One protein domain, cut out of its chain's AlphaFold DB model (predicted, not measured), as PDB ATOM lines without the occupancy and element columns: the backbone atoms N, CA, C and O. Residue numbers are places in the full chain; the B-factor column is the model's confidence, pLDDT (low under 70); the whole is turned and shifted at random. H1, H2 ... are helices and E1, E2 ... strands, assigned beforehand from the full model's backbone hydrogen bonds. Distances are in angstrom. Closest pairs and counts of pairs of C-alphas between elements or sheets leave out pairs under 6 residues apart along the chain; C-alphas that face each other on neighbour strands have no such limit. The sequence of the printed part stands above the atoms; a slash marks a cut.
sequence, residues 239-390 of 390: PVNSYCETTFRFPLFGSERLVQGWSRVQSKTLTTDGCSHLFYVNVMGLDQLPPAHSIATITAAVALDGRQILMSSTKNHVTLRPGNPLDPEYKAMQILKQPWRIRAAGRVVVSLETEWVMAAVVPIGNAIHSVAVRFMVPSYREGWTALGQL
ATOM      1  N   PRO A 239     311.006 239.939 393.851       83.44
ATOM      2  CA  PRO A 239     311.773 238.877 394.510       83.44
ATOM      3  C   PRO A 239     312.654 238.023 393.585       83.44
ATOM      4  O   PRO A 239     313.478 237.257 394.069       83.44
ATOM      5  N   VAL A 240     312.440 238.097 392.267       84.00
ATOM      6  CA  VAL A 240     313.200 237.325 391.272       84.00
ATOM      7  C   VAL A 240     314.399 238.119 390.759       84.00
ATOM      8  O   VAL A 240     315.420 237.527 390.418       84.00
ATOM      9  N   ASN A 241     314.296 239.450 390.707       83.12
ATOM     10  CA  ASN A 241     315.342 240.318 390.160       83.12
ATOM     11  C   ASN A 241     316.131 241.109 391.211       83.12
ATOM     12  O   ASN A 241     317.014 241.901 390.877       83.12
ATOM     13  N   SER A 242     315.823 240.881 392.484       87.19
ATOM     14  CA  SER A 242     316.515 241.474 393.614       87.19
ATOM     15  C   SER A 242     316.517 240.517 394.800       87.19
ATOM     16  O   SER A 242     315.637 239.669 394.935       87.19
ATOM     17  N   TYR A 243     317.530 240.634 395.650       89.12
ATOM     18  CA  TYR A 243     317.651 239.842 396.865       89.12
ATOM     19  C   TYR A 243     318.458 240.591 397.922       89.12
ATOM     20  O   TYR A 243     319.276 241.457 397.623       89.12
ATOM     21  N   CYS A 244     318.262 240.199 399.174       91.88
ATOM     22  CA  CYS A 244     319.114 240.527 400.305       91.88
ATOM     23  C   CYS A 244     319.176 239.266 401.161       91.88
ATOM     24  O   CYS A 244     318.169 238.836 401.723       91.88
ATOM     25  N   GLU A 245     320.334 238.621 401.186       91.31
ATOM     26  CA  GLU A 245     320.519 237.304 401.777       91.31
ATOM     27  C   GLU A 245     321.746 237.303 402.682       91.31
ATOM     28  O   GLU A 245     322.738 237.996 402.445       91.31
ATOM     29  N   THR A 246     321.714 236.468 403.706       91.50
ATOM     30  CA  THR A 246     322.886 236.134 404.496       91.50
ATOM     31  C   THR A 246     323.103 234.639 404.529       91.50
ATOM     32  O   THR A 246     322.164 233.861 404.422       91.50
ATOM     33  N   THR A 247     324.346 234.235 404.745       89.56
ATOM     34  CA  THR A 247     324.644 232.931 405.315       89.56
ATOM     35  C   THR A 247     325.598 233.143 406.478       89.56
ATOM     36  O   THR A 247     326.684 233.703 406.307       89.56
ATOM     37  N   PHE A 248     325.195 232.736 407.676       89.62
ATOM     38  CA  PHE A 248     325.991 232.953 408.882       89.62
ATOM     39  C   PHE A 248     325.655 231.937 409.974       89.62
ATOM     40  O   PHE A 248     324.681 231.193 409.861       89.62
ATOM     41  N   ARG A 249     326.485 231.868 411.022       90.00
ATOM     42  CA  ARG A 249     326.223 231.006 412.178       90.00
ATOM     43  C   ARG A 249     325.535 231.782 413.280       90.00
ATOM     44  O   ARG A 249     326.099 232.726 413.822       90.00
ATOM     45  N   PHE A 250     324.354 231.317 413.641       91.69
ATOM     46  CA  PHE A 250     323.494 231.966 414.606       91.69
ATOM     47  C   PHE A 250     323.222 231.040 415.797       91.69
ATOM     48  O   PHE A 250     322.906 229.864 415.592       91.69
ATOM     49  N   PRO A 251     323.355 231.534 417.042       92.94
ATOM     50  CA  PRO A 251     322.898 230.803 418.215       92.94
ATOM     51  C   PRO A 251     321.367 230.773 418.242       92.94
ATOM     52  O   PRO A 251     320.715 231.777 417.949       92.94
ATOM     53  N   LEU A 252     320.796 229.629 418.599       93.50
ATOM     54  CA  LEU A 252     319.355 229.409 418.656       93.50
ATOM     55  C   LEU A 252     318.933 229.316 420.123       93.50
ATOM     56  O   LEU A 252     319.514 228.545 420.884       93.50
ATOM     57  N   PHE A 253     317.953 230.110 420.548       89.75
ATOM     58  CA  PHE A 253     317.555 230.185 421.966       89.75
ATOM     59  C   PHE A 253     316.220 229.518 422.251       89.75
ATOM     60  O   PHE A 253     316.037 228.938 423.316       89.75
ATOM     61  N   GLY A 254     315.312 229.565 421.287       88.25
ATOM     62  CA  GLY A 254     313.986 228.987 421.393       88.25
ATOM     63  C   GLY A 254     313.421 228.752 420.009       88.25
ATOM     64  O   GLY A 254     313.847 229.377 419.033       88.25
ATOM     65  N   SER A 255     312.485 227.825 419.917       92.00
ATOM     66  CA  SER A 255     311.821 227.498 418.669       92.00
ATOM     67  C   SER A 255     310.365 227.137 418.937       92.00
ATOM     68  O   SER A 255     310.043 226.489 419.930       92.00
ATOM     69  N   GLU A 256     309.479 227.584 418.059       93.56
ATOM     70  CA  GLU A 256     308.048 227.295 418.111       93.56
ATOM     71  C   GLU A 256     307.559 226.876 416.723       93.56
ATOM     72  O   GLU A 256     308.080 227.330 415.698       93.56
ATOM     73  N   ARG A 257     306.559 225.991 416.673       92.56
ATOM     74  CA  ARG A 257     305.863 225.690 415.419       92.56
ATOM     75  C   ARG A 257     304.806 226.759 415.186       92.56
ATOM     76  O   ARG A 257     303.984 227.017 416.060       92.56
ATOM     77  N   LEU A 258     304.825 227.349 414.001       87.44
ATOM     78  CA  LEU A 258     303.770 228.224 413.515       87.44
ATOM     79  C   LEU A 258     302.778 227.423 412.659       87.44
ATOM     80  O   LEU A 258     302.961 226.239 412.364       87.44
ATOM     81  N   VAL A 259     301.706 228.092 412.242       81.38
ATOM     82  CA  VAL A 259     300.750 227.548 411.273       81.38
ATOM     83  C   VAL A 259     301.402 227.331 409.898       81.38
ATOM     84  O   VAL A 259     302.438 227.913 409.580       81.38
ATOM     85  N   GLN A 260     300.775 226.495 409.061       80.06
ATOM     86  CA  GLN A 260     301.156 226.286 407.651       80.06
ATOM     87  C   GLN A 260     302.578 225.725 407.428       80.06
ATOM     88  O   GLN A 260     303.194 225.972 406.397       80.06
ATOM     89  N   GLY A 261     303.111 224.954 408.380       84.88
ATOM     90  CA  GLY A 261     304.411 224.284 408.220       84.88
ATOM     91  C   GLY A 261     305.628 225.197 408.401       84.88
ATOM     92  O   GLY A 261     306.756 224.780 408.125       84.88
ATOM     93  N   TRP A 262     305.416 226.423 408.882       91.06
ATOM     94  CA  TRP A 262     306.485 227.310 409.320       91.06
ATOM     95  C   TRP A 262     306.892 227.006 410.761       91.06
ATOM     96  O   TRP A 262     306.072 226.662 411.606       91.06
ATOM     97  N   SER A 263     308.169 227.194 411.056       93.94
ATOM     98  CA  SER A 263     308.717 227.196 412.410       93.94
ATOM     99  C   SER A 263     309.384 228.538 412.654       93.94
ATOM    100  O   SER A 263     310.070 229.050 411.773       93.94
ATOM    101  N   ARG A 264     309.221 229.110 413.841       93.38
ATOM    102  CA  ARG A 264     309.916 230.333 414.230       93.38
ATOM    103  C   ARG A 264     311.037 229.985 415.186       93.38
ATOM    104  O   ARG A 264     310.810 229.326 416.194       93.38
ATOM    105  N   VAL A 265     312.245 230.432 414.872       93.88
ATOM    106  CA  VAL A 265     313.443 230.192 415.677       93.88
ATOM    107  C   VAL A 265     313.987 231.527 416.157       93.88
ATOM    108  O   VAL A 265     314.274 232.413 415.356       93.88
ATOM    109  N   GLN A 266     314.122 231.686 417.469       94.19
ATOM    110  CA  GLN A 266     314.690 232.882 418.075       94.19
ATOM    111  C   GLN A 266     316.215 232.832 418.027       94.19
ATOM    112  O   GLN A 266     316.833 231.833 418.410       94.19
ATOM    113  N   SER A 267     316.817 233.943 417.621       93.62
ATOM    114  CA  SER A 267     318.259 234.103 417.546       93.62
ATOM    115  C   SER A 267     318.722 235.489 418.004       93.62
ATOM    116  O   SER A 267     317.925 236.359 418.361       93.62
ATOM    117  N   LYS A 268     320.043 235.661 418.046       89.88
ATOM    118  CA  LYS A 268     320.742 236.870 418.457       89.88
ATOM    119  C   LYS A 268     321.956 237.088 417.567       89.88
ATOM    120  O   LYS A 268     322.689 236.143 417.275       89.88
ATOM    121  N   THR A 269     322.201 238.339 417.208       88.31
ATOM    122  CA  THR A 269     323.428 238.773 416.540       88.31
ATOM    123  C   THR A 269     324.008 240.004 417.231       88.31
ATOM    124  O   THR A 269     323.316 240.669 418.008       88.31
ATOM    125  N   LEU A 270     325.284 240.271 416.972       84.81
ATOM    126  CA  LEU A 270     326.008 241.448 417.433       84.81
ATOM    127  C   LEU A 270     326.466 242.235 416.204       84.81
ATOM    128  O   LEU A 270     327.120 241.677 415.319       84.81
ATOM    129  N   THR A 271     326.114 243.509 416.143       82.56
ATOM    130  CA  THR A 271     326.593 244.437 415.115       82.56
ATOM    131  C   THR A 271     327.936 245.042 415.521       82.56
ATOM    132  O   THR A 271     328.378 244.946 416.666       82.56
ATOM    133  N   THR A 272     328.645 245.632 414.559       82.19
ATOM    134  CA  THR A 272     330.005 246.162 414.764       82.19
ATOM    135  C   THR A 272     330.071 247.359 415.712       82.19
ATOM    136  O   THR A 272     331.136 247.653 416.239       82.19
ATOM    137  N   ASP A 273     328.946 248.029 415.947       81.56
ATOM    138  CA  ASP A 273     328.768 249.071 416.966       81.56
ATOM    139  C   ASP A 273     328.599 248.502 418.393       81.56
ATOM    140  O   ASP A 273     328.409 249.255 419.345       81.56
ATOM    141  N   GLY A 274     328.654 247.176 418.555       82.44
ATOM    142  CA  GLY A 274     328.468 246.489 419.832       82.44
ATOM    143  C   GLY A 274     327.004 246.292 420.235       82.44
ATOM    144  O   GLY A 274     326.745 245.770 421.323       82.44
ATOM    145  N   CYS A 275     326.038 246.659 419.388       84.44
ATOM    146  CA  CYS A 275     324.623 246.466 419.685       84.44
ATOM    147  C   CYS A 275     324.185 245.010 419.483       84.44
ATOM    148  O   CYS A 275     324.516 244.331 418.510       84.44
ATOM    149  N   SER A 276     323.413 244.507 420.447       87.69
ATOM    150  CA  SER A 276     322.859 243.155 420.424       87.69
ATOM    151  C   SER A 276     321.434 243.183 419.893       87.69
ATOM    152  O   SER A 276     320.555 243.767 420.526       87.69
ATOM    153  N   HIS A 277     321.169 242.428 418.833       88.56
ATOM    154  CA  HIS A 277     319.845 242.333 418.225       88.56
ATOM    155  C   HIS A 277     319.268 240.936 418.424       88.56
ATOM    156  O   HIS A 277     319.851 239.956 417.959       88.56
ATOM    157  N   LEU A 278     318.127 240.849 419.111       91.06
ATOM    158  CA  LEU A 278     317.290 239.650 419.133       91.06
ATOM    159  C   LEU A 278     316.360 239.678 417.926       91.06
ATOM    160  O   LEU A 278     315.782 240.717 417.610       91.06
ATOM    161  N   PHE A 279     316.215 238.539 417.263       92.06
ATOM    162  CA  PHE A 279     315.376 238.430 416.080       92.06
ATOM    163  C   PHE A 279     314.827 237.020 415.912       92.06
ATOM    164  O   PHE A 279     315.242 236.078 416.595       92.06
ATOM    165  N   TYR A 280     313.890 236.885 414.981       91.81
ATOM    166  CA  TYR A 280     313.282 235.614 414.635       91.81
ATOM    167  C   TYR A 280     313.618 235.227 413.200       91.81
ATOM    168  O   TYR A 280     313.550 236.042 412.281       91.81
ATOM    169  N   VAL A 281     313.948 233.952 413.022       93.75
ATOM    170  CA  VAL A 281     314.080 233.307 411.719       93.75
ATOM    171  C   VAL A 281     312.855 232.432 411.509       93.75
ATOM    172  O   VAL A 281     312.632 231.479 412.258       93.75
ATOM    173  N   ASN A 282     312.067 232.736 410.483       94.06
ATOM    174  CA  ASN A 282     310.985 231.864 410.043       94.06
ATOM    175  C   ASN A 282     311.566 230.804 409.096       94.06
ATOM    176  O   ASN A 282     312.159 231.135 408.073       94.06
ATOM    177  N   VAL A 283     311.414 229.525 409.422       94.56
ATOM    178  CA  VAL A 283     311.952 228.410 408.640       94.56
ATOM    179  C   VAL A 283     310.820 227.511 408.168       94.56
ATOM    180  O   VAL A 283     310.088 226.950 408.984       94.56
ATOM    181  N   MET A 284     310.684 227.348 406.856       93.19
ATOM    182  CA  MET A 284     309.649 226.497 406.272       93.19
ATOM    183  C   MET A 284     310.083 225.029 406.229       93.19
ATOM    184  O   MET A 284     311.180 224.708 405.759       93.19
ATOM    185  N   GLY A 285     309.191 224.136 406.659       90.75
ATOM    186  CA  GLY A 285     309.307 222.694 406.438       90.75
ATOM    187  C   GLY A 285     310.273 221.964 407.369       90.75
ATOM    188  O   GLY A 285     310.699 220.863 407.034       90.75
ATOM    189  N   LEU A 286     310.656 222.544 408.512       89.81
ATOM    190  CA  LEU A 286     311.475 221.825 409.492       89.81
ATOM    191  C   LEU A 286     310.727 220.602 410.034       89.81
ATOM    192  O   LEU A 286     309.680 220.733 410.669       89.81
ATOM    193  N   ASP A 287     311.310 219.421 409.829       87.38
ATOM    194  CA  ASP A 287     310.746 218.156 410.306       87.38
ATOM    195  C   ASP A 287     310.758 218.109 411.849       87.38
ATOM    196  O   ASP A 287     309.772 217.731 412.491       87.38
ATOM    197  N   GLN A 288     311.849 218.593 412.452       89.19
ATOM    198  CA  GLN A 288     312.035 218.731 413.896       89.19
ATOM    199  C   GLN A 288     312.513 220.141 414.246       89.19
ATOM    200  O   GLN A 288     313.280 220.757 413.505       89.19
ATOM    201  N   LEU A 289     312.053 220.647 415.392       91.06
ATOM    202  CA  LEU A 289     312.519 221.929 415.901       91.06
ATOM    203  C   LEU A 289     313.966 221.798 416.399       91.06
ATOM    204  O   LEU A 289     314.298 220.808 417.053       91.06
ATOM    205  N   PRO A 290     314.830 222.785 416.112       90.81
ATOM    206  CA  PRO A 290     316.206 222.745 416.569       90.81
ATOM    207  C   PRO A 290     316.258 222.845 418.102       90.81
ATOM    208  O   PRO A 290     315.521 223.659 418.675       90.81
ATOM    209  N   PRO A 291     317.130 222.066 418.774       89.06
ATOM    210  CA  PRO A 291     317.302 222.147 420.219       89.06
ATOM    211  C   PRO A 291     317.705 223.554 420.665       89.06
ATOM    212  O   PRO A 291     318.475 224.239 419.983       89.06
ATOM    213  N   ALA A 292     317.234 223.971 421.839       88.88
ATOM    214  CA  ALA A 292     317.672 225.221 422.449       88.88
ATOM    215  C   ALA A 292     319.196 225.226 422.674       88.88
ATOM    216  O   ALA A 292     319.822 224.187 422.882       88.88
ATOM    217  N   HIS A 293     319.793 226.415 422.614       89.12
ATOM    218  CA  HIS A 293     321.230 226.678 422.759       89.12
ATOM    219  C   HIS A 293     322.133 226.070 421.680       89.12
ATOM    220  O   HIS A 293     323.352 226.254 421.736       89.12
ATOM    221  N   SER A 294     321.560 225.397 420.681       92.75
ATOM    222  CA  SER A 294     322.302 224.950 419.507       92.75
ATOM    223  C   SER A 294     322.762 226.136 418.656       92.75
ATOM    224  O   SER A 294     322.304 227.270 418.809       92.75
ATOM    225  N   ILE A 295     323.709 225.888 417.758       92.00
ATOM    226  CA  ILE A 295     324.141 226.863 416.755       92.00
ATOM    227  C   ILE A 295     323.801 226.277 415.394       92.00
ATOM    228  O   ILE A 295     324.051 225.096 415.156       92.00
ATOM    229  N   ALA A 296     323.254 227.089 414.496       91.88
ATOM    230  CA  ALA A 296     323.011 226.693 413.115       91.88
ATOM    231  C   ALA A 296     323.736 227.620 412.148       91.88
ATOM    232  O   ALA A 296     323.772 228.831 412.354       91.88
ATOM    233  N   THR A 297     324.281 227.055 411.074       90.69
ATOM    234  CA  THR A 297     324.521 227.827 409.855       90.69
ATOM    235  C   THR A 297     323.163 228.039 409.192       90.69
ATOM    236  O   THR A 297     322.481 227.059 408.895       90.69
ATOM    237  N   ILE A 298     322.767 229.289 408.992       91.56
ATOM    238  CA  ILE A 298     321.496 229.655 408.366       91.56
ATOM    239  C   ILE A 298     321.800 230.479 407.130       91.56
ATOM    240  O   ILE A 298     322.487 231.495 407.236       91.56
ATOM    241  N   THR A 299     321.248 230.051 406.002       90.69
ATOM    242  CA  THR A 299     321.139 230.821 404.770       90.69
ATOM    243  C   THR A 299     319.723 231.394 404.681       90.69
ATOM    244  O   THR A 299     318.761 230.641 404.618       90.69
ATOM    245  N   ALA A 300     319.555 232.713 404.742       92.44
ATOM    246  CA  ALA A 300     318.230 233.326 404.846       92.44
ATOM    247  C   ALA A 300     318.122 234.631 404.066       92.44
ATOM    248  O   ALA A 300     319.072 235.414 404.025       92.44
ATOM    249  N   ALA A 301     316.928 234.891 403.529       93.31
ATOM    250  CA  ALA A 301     316.531 236.231 403.115       93.31
ATOM    251  C   ALA A 301     316.439 237.133 404.353       93.31
ATOM    252  O   ALA A 301     315.993 236.682 405.413       93.31
ATOM    253  N   VAL A 302     316.871 238.387 404.223       93.88
ATOM    254  CA  VAL A 302     316.980 239.347 405.328       93.88
ATOM    255  C   VAL A 302     316.264 240.639 404.963       93.88
ATOM    256  O   VAL A 302     316.549 241.239 403.927       93.88
ATOM    257  N   ALA A 303     315.398 241.103 405.859       91.44
ATOM    258  CA  ALA A 303     314.796 242.428 405.816       91.44
ATOM    259  C   ALA A 303     314.882 243.115 407.184       91.44
ATOM    260  O   ALA A 303     315.185 242.486 408.202       91.44
ATOM    261  N   LEU A 304     314.601 244.414 407.196       85.62
ATOM    262  CA  LEU A 304     314.445 245.208 408.409       85.62
ATOM    263  C   LEU A 304     313.033 245.790 408.424       85.62
ATOM    264  O   LEU A 304     312.599 246.360 407.426       85.62
ATOM    265  N   ASP A 305     312.342 245.653 409.551       79.00
ATOM    266  CA  ASP A 305     311.054 246.301 409.797       79.00
ATOM    267  C   ASP A 305     311.137 247.101 411.101       79.00
ATOM    268  O   ASP A 305     311.280 246.554 412.202       79.00
ATOM    269  N   GLY A 306     311.175 248.428 410.968       75.69
ATOM    270  CA  GLY A 306     311.485 249.341 412.063       75.69
ATOM    271  C   GLY A 306     312.839 249.023 412.710       75.69
ATOM    272  O   GLY A 306     313.895 249.276 412.136       75.69
ATOM    273  N   ARG A 307     312.812 248.483 413.936       72.81
ATOM    274  CA  ARG A 307     314.011 248.078 414.702       72.81
ATOM    275  C   ARG A 307     314.234 246.564 414.743       72.81
ATOM    276  O   ARG A 307     315.120 246.105 415.466       72.81
ATOM    277  N   GLN A 308     313.430 245.785 414.027       84.00
ATOM    278  CA  GLN A 308     313.498 244.327 414.051       84.00
ATOM    279  C   GLN A 308     314.146 243.785 412.782       84.00
ATOM    280  O   GLN A 308     313.825 244.198 411.669       84.00
ATOM    281  N   ILE A 309     315.048 242.824 412.966       90.75
ATOM    282  CA  ILE A 309     315.569 242.022 411.865       90.75
ATOM    283  C   ILE A 309     314.540 240.933 411.571       90.75
ATOM    284  O   ILE A 309     314.137 240.194 412.471       90.75
ATOM    285  N   LEU A 310     314.139 240.826 410.312       91.12
ATOM    286  CA  LEU A 310     313.259 239.774 409.832       91.12
ATOM    287  C   LEU A 310     314.062 238.828 408.943       91.12
ATOM    288  O   LEU A 310     314.778 239.272 408.044       91.12
ATOM    289  N   MET A 311     313.944 237.523 409.185       95.12
ATOM    290  CA  MET A 311     314.600 236.516 408.356       95.12
ATOM    291  C   MET A 311     313.654 235.388 407.973       95.12
ATOM    292  O   MET A 311     312.848 234.935 408.791       95.12
ATOM    293  N   SER A 312     313.815 234.874 406.755       93.88
ATOM    294  CA  SER A 312     313.184 233.619 406.352       93.88
ATOM    295  C   SER A 312     314.121 232.687 405.603       93.88
ATOM    296  O   SER A 312     314.933 233.120 404.788       93.88
ATOM    297  N   SER A 313     313.956 231.395 405.862       93.38
ATOM    298  CA  SER A 313     314.766 230.309 405.324       93.38
ATOM    299  C   SER A 313     313.889 229.101 404.992       93.38
ATOM    300  O   SER A 313     312.757 228.970 405.465       93.38
ATOM    301  N   THR A 314     314.431 228.166 404.222       90.31
ATOM    302  CA  THR A 314     313.860 226.821 404.063       90.31
ATOM    303  C   THR A 314     314.634 225.810 404.909       90.31
ATOM    304  O   THR A 314     315.747 226.098 405.360       90.31
ATOM    305  N   LYS A 315     314.078 224.610 405.122       88.06
ATOM    306  CA  LYS A 315     314.755 223.544 405.880       88.06
ATOM    307  C   LYS A 315     316.136 223.177 405.331       88.06
ATOM    308  O   LYS A 315     317.046 222.905 406.100       88.06
ATOM    309  N   ASN A 316     316.310 223.229 404.009       84.81
ATOM    310  CA  ASN A 316     317.574 222.891 403.350       84.81
ATOM    311  C   ASN A 316     318.654 223.958 403.564       84.81
ATOM    312  O   ASN A 316     319.812 223.727 403.233       84.81
ATOM    313  N   HIS A 317     318.288 225.118 404.098       88.00
ATOM    314  CA  HIS A 317     319.169 226.256 404.332       88.00
ATOM    315  C   HIS A 317     319.501 226.452 405.814       88.00
ATOM    316  O   HIS A 317     320.151 227.428 406.179       88.00
ATOM    317  N   VAL A 318     319.095 225.509 406.669       90.19
ATOM    318  CA  VAL A 318     319.417 225.501 408.098       90.19
ATOM    319  C   VAL A 318     320.180 224.230 408.434       90.19
ATOM    320  O   VAL A 318     319.624 223.135 408.383       90.19
ATOM    321  N   THR A 319     321.435 224.379 408.853       89.69
ATOM    322  CA  THR A 319     322.260 223.249 409.293       89.69
ATOM    323  C   THR A 319     322.727 223.431 410.722       89.69
ATOM    324  O   THR A 319     323.542 224.309 411.021       89.69
ATOM    325  N   LEU A 320     322.272 222.536 411.599       90.44
ATOM    326  CA  LEU A 320     322.745 222.453 412.976       90.44
ATOM    327  C   LEU A 320     324.222 222.061 413.043       90.44
ATOM    328  O   LEU A 320     324.709 221.189 412.323       90.44
ATOM    329  N   ARG A 321     324.950 222.736 413.925       89.25
ATOM    330  CA  ARG A 321     326.374 222.507 414.143       89.25
ATOM    331  C   ARG A 321     326.582 221.298 415.063       89.25
ATOM    332  O   ARG A 321     325.903 221.220 416.089       89.25
ATOM    333  N   PRO A 322     327.515 220.388 414.726       85.56
ATOM    334  CA  PRO A 322     327.760 219.184 415.512       85.56
ATOM    335  C   PRO A 322     328.328 219.530 416.892       85.56
ATOM    336  O   PRO A 322     328.975 220.566 417.062       85.56
ATOM    337  N   GLY A 323     328.090 218.644 417.858       84.25
ATOM    338  CA  GLY A 323     328.473 218.802 419.262       84.25
ATOM    339  C   GLY A 323     327.263 218.880 420.196       84.25
ATOM    340  O   GLY A 323     326.119 218.910 419.745       84.25
ATOM    341  N   ASN A 324     327.522 218.892 421.504       85.31
ATOM    342  CA  ASN A 324     326.489 218.972 422.533       85.31
ATOM    343  C   ASN A 324     326.222 220.443 422.916       85.31
ATOM    344  O   ASN A 324     327.117 221.067 423.476       85.31
ATOM    345  N   PRO A 325     325.015 221.000 422.698       86.94
ATOM    346  CA  PRO A 325     324.688 222.378 423.085       86.94
ATOM    347  C   PRO A 325     324.831 222.691 424.581       86.94
ATOM    348  O   PRO A 325     324.921 223.863 424.950       86.94
ATOM    349  N   LEU A 326     324.814 221.660 425.430       85.75
ATOM    350  CA  LEU A 326     324.968 221.780 426.881       85.75
ATOM    351  C   LEU A 326     326.435 221.802 427.331       85.75
ATOM    352  O   LEU A 326     326.703 222.120 428.486       85.75
ATOM    353  N   ASP A 327     327.376 221.472 426.445       86.56
ATOM    354  CA  ASP A 327     328.804 221.582 426.727       86.56
ATOM    355  C   ASP A 327     329.200 223.074 426.814       86.56
ATOM    356  O   ASP A 327     328.948 223.827 425.861       86.56
ATOM    357  N   PRO A 328     329.816 223.530 427.924       83.25
ATOM    358  CA  PRO A 328     330.275 224.910 428.077       83.25
ATOM    359  C   PRO A 328     331.173 225.405 426.933       83.25
ATOM    360  O   PRO A 328     331.122 226.586 426.577       83.25
ATOM    361  N   GLU A 329     331.959 224.520 426.316       85.44
ATOM    362  CA  GLU A 329     332.883 224.876 425.236       85.44
ATOM    363  C   GLU A 329     332.210 224.924 423.856       85.44
ATOM    364  O   GLU A 329     332.734 225.553 422.931       85.44
ATOM    365  N   TYR A 330     331.016 224.337 423.701       85.56
ATOM    366  CA  TYR A 330     330.330 224.214 422.409       85.56
ATOM    367  C   TYR A 330     330.184 225.556 421.688       85.56
ATOM    368  O   TYR A 330     330.494 225.677 420.498       85.56
ATOM    369  N   LYS A 331     329.759 226.597 422.411       85.00
ATOM    370  CA  LYS A 331     329.550 227.930 421.829       85.00
ATOM    371  C   LYS A 331     330.860 228.540 421.345       85.00
ATOM    372  O   LYS A 331     330.919 229.016 420.210       85.00
ATOM    373  N   ALA A 332     331.909 228.464 422.163       84.50
ATOM    374  CA  ALA A 332     333.243 228.939 421.798       84.50
ATOM    375  C   ALA A 332     333.784 228.194 420.566       84.50
ATOM    376  O   ALA A 332     334.423 228.797 419.703       84.50
ATOM    377  N   MET A 333     333.450 226.909 420.439       83.88
ATOM    378  CA  MET A 333     333.887 226.046 419.347       83.88
ATOM    379  C   MET A 333     333.046 226.152 418.073       83.88
ATOM    380  O   MET A 333     333.527 225.737 417.015       83.88
ATOM    381  N   GLN A 334     331.834 226.723 418.099       85.75
ATOM    382  CA  GLN A 334     330.941 226.795 416.924       85.75
ATOM    383  C   GLN A 334     330.629 228.205 416.410       85.75
ATOM    384  O   GLN A 334     330.426 228.345 415.197       85.75
ATOM    385  N   ILE A 335     330.634 229.235 417.261       85.25
ATOM    386  CA  ILE A 335     330.371 230.626 416.850       85.25
ATOM    387  C   ILE A 335     331.481 231.119 415.905       85.25
ATOM    388  O   ILE A 335     332.624 230.653 415.973       85.25
ATOM    389  N   LEU A 336     331.120 231.987 414.957       82.75
ATOM    390  CA  LEU A 336     332.068 232.703 414.098       82.75
ATOM    391  C   LEU A 336     332.462 234.018 414.772       82.75
ATOM    392  O   LEU A 336     331.605 234.715 415.313       82.75
ATOM    393  N   LYS A 337     333.751 234.346 414.736       82.25
ATOM    394  CA  LYS A 337     334.286 235.627 415.221       82.25
ATOM    395  C   LYS A 337     334.128 236.745 414.196       82.25
ATOM    396  O   LYS A 337     334.136 237.914 414.570       82.25
ATOM    397  N   GLN A 338     334.040 236.406 412.913       81.44
ATOM    398  CA  GLN A 338     333.835 237.401 411.868       81.44
ATOM    399  C   GLN A 338     332.485 238.113 412.016       81.44
ATOM    400  O   GLN A 338     331.512 237.483 412.426       81.44
ATOM    401  N   PRO A 339     332.395 239.398 411.623       82.38
ATOM    402  CA  PRO A 339     331.121 240.092 411.554       82.38
ATOM    403  C   PRO A 339     330.132 239.362 410.648       82.38
ATOM    404  O   PRO A 339     330.506 238.783 409.623       82.38
ATOM    405  N   TRP A 340     328.856 239.440 411.014       85.25
ATOM    406  CA  TRP A 340     327.762 239.026 410.151       85.25
ATOM    407  C   TRP A 340     327.786 239.833 408.842       85.25
ATOM    408  O   TRP A 340     327.997 241.045 408.851       85.25
ATOM    409  N   ARG A 341     327.598 239.155 407.703       85.19
ATOM    410  CA  ARG A 341     327.635 239.758 406.364       85.19
ATOM    411  C   ARG A 341     326.348 239.474 405.601       85.19
ATOM    412  O   ARG A 341     325.735 238.416 405.765       85.19
ATOM    413  N   ILE A 342     326.004 240.396 404.712       88.19
ATOM    414  CA  ILE A 342     324.892 240.273 403.772       88.19
ATOM    415  C   ILE A 342     325.401 240.368 402.335       88.19
ATOM    416  O   ILE A 342     326.427 240.986 402.049       88.19
ATOM    417  N   ARG A 343     324.668 239.735 401.429       86.62
ATOM    418  CA  ARG A 343     324.807 239.841 399.981       86.62
ATOM    419  C   ARG A 343     323.494 240.392 399.453       86.62
ATOM    420  O   ARG A 343     322.442 239.879 399.821       86.62
ATOM    421  N   ALA A 344     323.553 241.400 398.594       87.75
ATOM    422  CA  ALA A 344     322.355 241.970 398.001       87.75
ATOM    423  C   ALA A 344     322.540 242.229 396.507       87.75
ATOM    424  O   ALA A 344     323.650 242.517 396.056       87.75
ATOM    425  N   ALA A 345     321.439 242.125 395.771       86.56
ATOM    426  CA  ALA A 345     321.293 242.632 394.416       86.56
ATOM    427  C   ALA A 345     319.955 243.361 394.295       86.56
ATOM    428  O   ALA A 345     318.981 243.014 394.961       86.56
ATOM    429  N   GLY A 346     319.911 244.371 393.440       85.69
ATOM    430  CA  GLY A 346     318.755 245.235 393.291       85.69
ATOM    431  C   GLY A 346     319.123 246.497 392.529       85.69
ATOM    432  O   GLY A 346     320.129 246.540 391.819       85.69
ATOM    433  N   ARG A 347     318.309 247.537 392.688       85.38
ATOM    434  CA  ARG A 347     318.492 248.812 391.995       85.38
ATOM    435  C   ARG A 347     319.310 249.760 392.855       85.38
ATOM    436  O   ARG A 347     318.952 250.011 394.003       85.38
ATOM    437  N   VAL A 348     320.373 250.325 392.295       85.88
ATOM    438  CA  VAL A 348     321.087 251.434 392.937       85.88
ATOM    439  C   VAL A 348     320.181 252.664 392.896       85.88
ATOM    440  O   VAL A 348     319.758 253.083 391.826       85.88
ATOM    441  N   VAL A 349     319.840 253.198 394.067       85.81
ATOM    442  CA  VAL A 349     318.970 254.379 394.226       85.81
ATOM    443  C   VAL A 349     319.742 255.617 394.672       85.81
ATOM    444  O   VAL A 349     319.267 256.729 394.492       85.81
ATOM    445  N   VAL A 350     320.941 255.427 395.228       86.62
ATOM    446  CA  VAL A 350     321.884 256.499 395.564       86.62
ATOM    447  C   VAL A 350     323.283 256.020 395.197       86.62
ATOM    448  O   VAL A 350     323.646 254.891 395.523       86.62
ATOM    449  N   SER A 351     324.074 256.871 394.551       87.88
ATOM    450  CA  SER A 351     325.487 256.621 394.266       87.88
ATOM    451  C   SER A 351     326.278 257.897 394.532       87.88
ATOM    452  O   SER A 351     326.045 258.923 393.899       87.88
ATOM    453  N   LEU A 352     327.170 257.830 395.512       83.88
ATOM    454  CA  LEU A 352     328.072 258.887 395.953       83.88
ATOM    455  C   LEU A 352     329.507 258.341 395.938       83.88
ATOM    456  O   LEU A 352     329.730 257.132 395.884       83.88
ATOM    457  N   GLU A 353     330.501 259.223 396.029       82.19
ATOM    458  CA  GLU A 353     331.919 258.819 396.021       82.19
ATOM    459  C   GLU A 353     332.285 257.882 397.182       82.19
ATOM    460  O   GLU A 353     333.131 257.000 397.043       82.19
ATOM    461  N   THR A 354     331.643 258.067 398.335       81.69
ATOM    462  CA  THR A 354     331.943 257.347 399.578       81.69
ATOM    463  C   THR A 354     330.949 256.234 399.884       81.69
ATOM    464  O   THR A 354     331.189 255.434 400.790       81.69
ATOM    465  N   GLU A 355     329.837 256.152 399.151       87.50
ATOM    466  CA  GLU A 355     328.780 255.183 399.415       87.50
ATOM    467  C   GLU A 355     327.800 255.013 398.264       87.50
ATOM    468  O   GLU A 355     327.621 255.882 397.421       87.50
ATOM    469  N   TRP A 356     327.076 253.907 398.285       89.88
ATOM    470  CA  TRP A 356     325.925 253.708 397.421       89.88
ATOM    471  C   TRP A 356     324.827 252.959 398.168       89.88
ATOM    472  O   TRP A 356     325.092 252.157 399.066       89.88
ATOM    473  N   VAL A 357     323.574 253.243 397.823       88.94
ATOM    474  CA  VAL A 357     322.395 252.609 398.420       88.94
ATOM    475  C   VAL A 357     321.691 251.779 397.364       88.94
ATOM    476  O   VAL A 357     321.369 252.266 396.279       88.94
ATOM    477  N   MET A 358     321.428 250.523 397.702       89.88
ATOM    478  CA  MET A 358     320.692 249.574 396.883       89.88
ATOM    479  C   MET A 358     319.313 249.328 397.475       89.88
ATOM    480  O   MET A 358     319.204 248.959 398.641       89.88
ATOM    481  N   ALA A 359     318.275 249.470 396.661       89.69
ATOM    482  CA  ALA A 359     316.938 249.001 396.974       89.69
ATOM    483  C   ALA A 359     316.743 247.576 396.435       89.69
ATOM    484  O   ALA A 359     317.060 247.291 395.277       89.69
ATOM    485  N   ALA A 360     316.194 246.697 397.263       89.31
ATOM    486  CA  ALA A 360     315.834 245.328 396.919       89.31
ATOM    487  C   ALA A 360     314.459 244.982 397.495       89.31
ATOM    488  O   ALA A 360     313.993 245.604 398.450       89.31
ATOM    489  N   VAL A 361     313.816 243.972 396.923       90.00
ATOM    490  CA  VAL A 361     312.539 243.436 397.385       90.00
ATOM    491  C   VAL A 361     312.737 241.961 397.708       90.00
ATOM    492  O   VAL A 361     313.170 241.191 396.856       90.00
ATOM    493  N   VAL A 362     312.436 241.561 398.941       90.56
ATOM    494  CA  VAL A 362     312.688 240.203 399.435       90.56
ATOM    495  C   VAL A 362     311.435 239.571 400.032       90.56
ATOM    496  O   VAL A 362     310.675 240.250 400.728       90.56
ATOM    497  N   PRO A 363     311.203 238.270 399.803       89.19
ATOM    498  CA  PRO A 363     310.142 237.546 400.477       89.19
ATOM    499  C   PRO A 363     310.601 237.176 401.892       89.19
ATOM    500  O   PRO A 363     311.645 236.546 402.059       89.19
ATOM    501  N   ILE A 364     309.813 237.544 402.905       89.19
ATOM    502  CA  ILE A 364     309.971 237.070 404.280       89.19
ATOM    503  C   ILE A 364     308.695 236.357 404.723       89.19
ATOM    504  O   ILE A 364     307.650 236.971 404.943       89.19
ATOM    505  N   GLY A 365     308.777 235.036 404.877       85.06
ATOM    506  CA  GLY A 365     307.594 234.220 405.146       85.06
ATOM    507  C   GLY A 365     306.601 234.316 403.986       85.06
ATOM    508  O   GLY A 365     306.948 233.990 402.854       85.06
ATOM    509  N   ASN A 366     305.389 234.800 404.267       83.44
ATOM    510  CA  ASN A 366     304.331 235.000 403.268       83.44
ATOM    511  C   ASN A 366     304.203 236.467 402.804       83.44
ATOM    512  O   ASN A 366     303.266 236.794 402.078       83.44
ATOM    513  N   ALA A 367     305.096 237.357 403.246       87.81
ATOM    514  CA  ALA A 367     305.055 238.782 402.936       87.81
ATOM    515  C   ALA A 367     306.259 239.206 402.088       87.81
ATOM    516  O   ALA A 367     307.321 238.587 402.122       87.81
ATOM    517  N   ILE A 368     306.087 240.285 401.328       89.56
ATOM    518  CA  ILE A 368     307.147 240.905 400.535       89.56
ATOM    519  C   ILE A 368     307.579 242.191 401.240       89.56
ATOM    520  O   ILE A 368     306.744 243.033 401.559       89.56
ATOM    521  N   HIS A 369     308.883 242.347 401.457       90.31
ATOM    522  CA  HIS A 369     309.470 243.496 402.140       90.31
ATOM    523  C   HIS A 369     310.442 244.237 401.226       90.31
ATOM    524  O   HIS A 369     311.214 243.620 400.493       90.31
ATOM    525  N   SER A 370     310.428 245.566 401.304       88.81
ATOM    526  CA  SER A 370     311.447 246.408 400.671       88.81
ATOM    527  C   SER A 370     312.626 246.597 401.619       88.81
ATOM    528  O   SER A 370     312.438 246.818 402.814       88.81
ATOM    529  N   VAL A 371     313.841 246.524 401.089       90.12
ATOM    530  CA  VAL A 371     315.089 246.659 401.842       90.12
ATOM    531  C   VAL A 371     315.968 247.690 401.153       90.12
ATOM    532  O   VAL A 371     316.141 247.642 399.938       90.12
ATOM    533  N   ALA A 372     316.545 248.600 401.934       89.69
ATOM    534  CA  ALA A 372     317.588 249.507 401.480       89.69
ATOM    535  C   ALA A 372     318.910 249.121 402.151       89.69
ATOM    536  O   ALA A 372     319.002 249.087 403.379       89.69
ATOM    537  N   VAL A 373     319.929 248.819 401.352       89.25
ATOM    538  CA  VAL A 373     321.264 248.459 401.833       89.25
ATOM    539  C   VAL A 373     322.240 249.553 401.437       89.25
ATOM    540  O   VAL A 373     322.454 249.795 400.252       89.25
ATOM    541  N   ARG A 374     322.837 250.208 402.434       89.44
ATOM    542  CA  ARG A 374     323.903 251.194 402.241       89.44
ATOM    543  C   ARG A 374     325.253 250.493 402.288       89.44
ATOM    544  O   ARG A 374     325.605 249.876 403.292       89.44
ATOM    545  N   PHE A 375     326.004 250.611 401.207       86.69
ATOM    546  CA  PHE A 375     327.358 250.104 401.073       86.69
ATOM    547  C   PHE A 375     328.333 251.271 401.122       86.69
ATOM    548  O   PHE A 375     328.236 252.198 400.324       86.69
ATOM    549  N   MET A 376     329.289 251.207 402.045       84.81
ATOM    550  CA  MET A 376     330.371 252.184 402.124       84.81
ATOM    551  C   MET A 376     331.462 251.807 401.120       84.81
ATOM    552  O   MET A 376     331.925 250.662 401.107       84.81
ATOM    553  N   VAL A 377     331.887 252.759 400.295       78.69
ATOM    554  CA  VAL A 377     333.053 252.611 399.420       78.69
ATOM    555  C   VAL A 377     334.302 252.826 400.282       78.69
ATOM    556  O   VAL A 377     334.438 253.883 400.900       78.69
ATOM    557  N   PRO A 378     335.220 251.847 400.378       67.06
ATOM    558  CA  PRO A 378     336.451 252.027 401.136       67.06
ATOM    559  C   PRO A 378     337.265 253.198 400.574       67.06
ATOM    560  O   PRO A 378     337.545 253.241 399.380       67.06
ATOM    561  N   SER A 379     337.710 254.111 401.435       54.59
ATOM    562  CA  SER A 379     338.529 255.278 401.064       54.59
ATOM    563  C   SER A 379     339.991 254.941 400.717       54.59
ATOM    564  O   SER A 379     340.763 255.823 400.342       54.59
ATOM    565  N   TYR A 380     340.398 253.670 400.817       49.31
ATOM    566  CA  TYR A 380     341.784 253.237 400.627       49.31
ATOM    567  C   TYR A 380     342.117 252.920 399.160       49.31
ATOM    568  O   TYR A 380     341.673 251.913 398.604       49.31
ATOM    569  N   ARG A 381     343.007 253.733 398.573       42.00
ATOM    570  CA  ARG A 381     343.629 253.521 397.248       42.00
ATOM    571  C   ARG A 381     344.519 252.266 397.154       42.00
ATOM    572  O   ARG A 381     344.852 251.861 396.048       42.00
ATOM    573  N   GLU A 382     344.886 251.628 398.266       37.19
ATOM    574  CA  GLU A 382     345.883 250.539 398.289       37.19
ATOM    575  C   GLU A 382     345.302 249.110 398.249       37.19
ATOM    576  O   GLU A 382     346.053 248.151 398.105       37.19
ATOM    577  N   GLY A 383     343.978 248.934 398.346       38.75
ATOM    578  CA  GLY A 383     343.353 247.597 398.350       38.75
ATOM    579  C   GLY A 383     342.876 247.103 396.980       38.75
ATOM    580  O   GLY A 383     342.825 245.900 396.729       38.75
ATOM    581  N   TRP A 384     342.549 248.023 396.068       35.72
ATOM    582  CA  TRP A 384     342.069 247.673 394.726       35.72
ATOM    583  C   TRP A 384     343.197 247.273 393.772       35.72
ATOM    584  O   TRP A 384     342.953 246.546 392.810       35.72
ATOM    585  N   THR A 385     344.444 247.656 394.053       38.41
ATOM    586  CA  THR A 385     345.622 247.255 393.266       38.41
ATOM    587  C   THR A 385     345.863 245.743 393.277       38.41
ATOM    588  O   THR A 385     346.453 245.227 392.334       38.41
ATOM    589  N   ALA A 386     345.340 244.997 394.258       38.28
ATOM    590  CA  ALA A 386     345.470 243.537 394.285       38.28
ATOM    591  C   ALA A 386     344.521 242.793 393.318       38.28
ATOM    592  O   ALA A 386     344.774 241.629 393.004       38.28
ATOM    593  N   LEU A 387     343.448 243.439 392.839       38.41
ATOM    594  CA  LEU A 387     342.460 242.830 391.930       38.41
ATOM    595  C   LEU A 387     342.279 243.592 390.605       38.41
ATOM    596  O   LEU A 387     341.853 242.985 389.626       38.41
ATOM    597  N   GLY A 388     342.615 244.885 390.560       30.34
ATOM    598  CA  GLY A 388     342.427 245.772 389.404       30.34
ATOM    599  C   GLY A 388     343.704 246.191 388.666       30.34
ATOM    600  O   GLY A 388     343.610 246.930 387.693       30.34
ATOM    601  N   GLN A 389     344.887 245.735 389.094       30.33
ATOM    602  CA  GLN A 389     346.131 245.819 388.310       30.33
ATOM    603  C   GLN A 389     346.674 244.411 388.013       30.33
ATOM    604  O   GLN A 389     347.803 244.068 388.371       30.33
ATOM    605  N   LEU A 390     345.825 243.583 387.394       34.19
ATOM    606  CA  LEU A 390     346.190 242.295 386.797       34.19
ATOM    607  C   LEU A 390     346.038 242.349 385.284       34.19
ATOM    608  O   LEU A 390     344.947 242.766 384.835       34.19
TER     609      LEU A 390
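What this domain is: This is residues 239 to 390 of the 390 residues of an uncharacterized protein of Tilletia indica (UniProt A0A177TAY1). A small closed barrel of five strands, E1, E2, E3, E5 and E4 round its ring, makes one lobe; a long antiparallel sheet of three strands, E8, E9 and E10, packs on it through Val 362 and Ile 364 of E9 and Val 371 of E10, and its E8 side reaches away from the barrel. The short helix H1 sits outside the barrel, short E6 and E7 pair onto its strands, and the tail, residues 380 to 390 with H2, sticks out. The printed part has 152 residues, with two named helices and ten named strands in the order E1 E2 E3 E4 E5 E6 H1 E7 E8 E9 E10 H2; the barrel is mixed and the class is mostly strand. The whole is only just compact, close to loose, with a radius of gyration of the C-alphas of 17.4 A and spans of 48 by 37 by 30 A.

How they stand to each other: E1, residues 243 to 257, bends by 110 degrees at residue 253 and forms a hairpin with E2, residues 262 to 270, where N 256 and O 264 are 2.9 A apart. E2 forms the next hairpin with E3, residues 276 to 284, with N 265 and O 281 at 2.8 A. E1, E2 and E3 are a meander, each strand the antiparallel neighbour of the one before. E4, residues 295 to 305, bends by 82 degrees at residue 299 and is antiparallel to E1, with N 248 and O 298 at 3.0 A; E1 to E4 make a Greek key, a meander of three strands whose first is also the antiparallel neighbour of the fourth. E5, residues 308 to 314, forms a hairpin with E4, N 303 and O 310 being 2.9 A apart, and is parallel to E3, with N 282 and O 311 at 2.9 A. E6, residues 318 to 320, is antiparallel to E4, with N 297 and O 319 at 2.8 A. H1, residues 330 to 334, is on the barrel and outside it; its closest C-alpha pair with E4 is Ile 295 and Gln 334, 6.8 A apart. E7, residues 343 to 345, is antiparallel to E1, with N 245 and O 343 at 2.8 A. E8, residues 347 to 351, forms a hairpin with E9, residues 355 to 364, N 349 and O 357 being 2.8 A apart. E9 forms another with E10, residues 367 to 376, with N 360 and O 371 at 2.8 A; E8, E9 and E10 are a second meander. The closest C-alphas of E5 and E9 are those of Ser 312 and Ile 364, 5.2 A apart, and those of E4 and E10 are Ala 303 and Val 371, 5.8 A apart. E8 and E4 are apart. H2, residues 385 to 388, is not on the barrel. In H1 every O i to N i+4 pair is within hydrogen-bond range; H2 is too short for such a pair.

Where its parts are: E1 begins at C-alpha 243, (317.651, 239.842, 396.865), and is 26.1 A long. E2 measures 25.4 A, E3 25.5 A, E4 24.4 A and E5 20.2 A. E6 is 6.6 A, H1 6.1 A, E7 7.1 A and E8 10.7 A. E9 is 26.6 A and E10 28.7 A, ending at C-alpha 376, (330.371, 252.184, 402.124). H2 is 5.2 A and ends at C-alpha 388, (342.427, 245.772, 389.404).

The domain as a whole: The C-alphas of Val 259 and Gln 389, the two farthest apart, are 54.0 A from each other. The printed part has no cut and ends at residue 390, the chain's last. No link is long; those from E3 to E4, E6 to H1, H1 to E7 and E10 to H2 are short and the others tight. The mean pLDDT of the printed part is 84.0, and residues 378 to 390 are under 70.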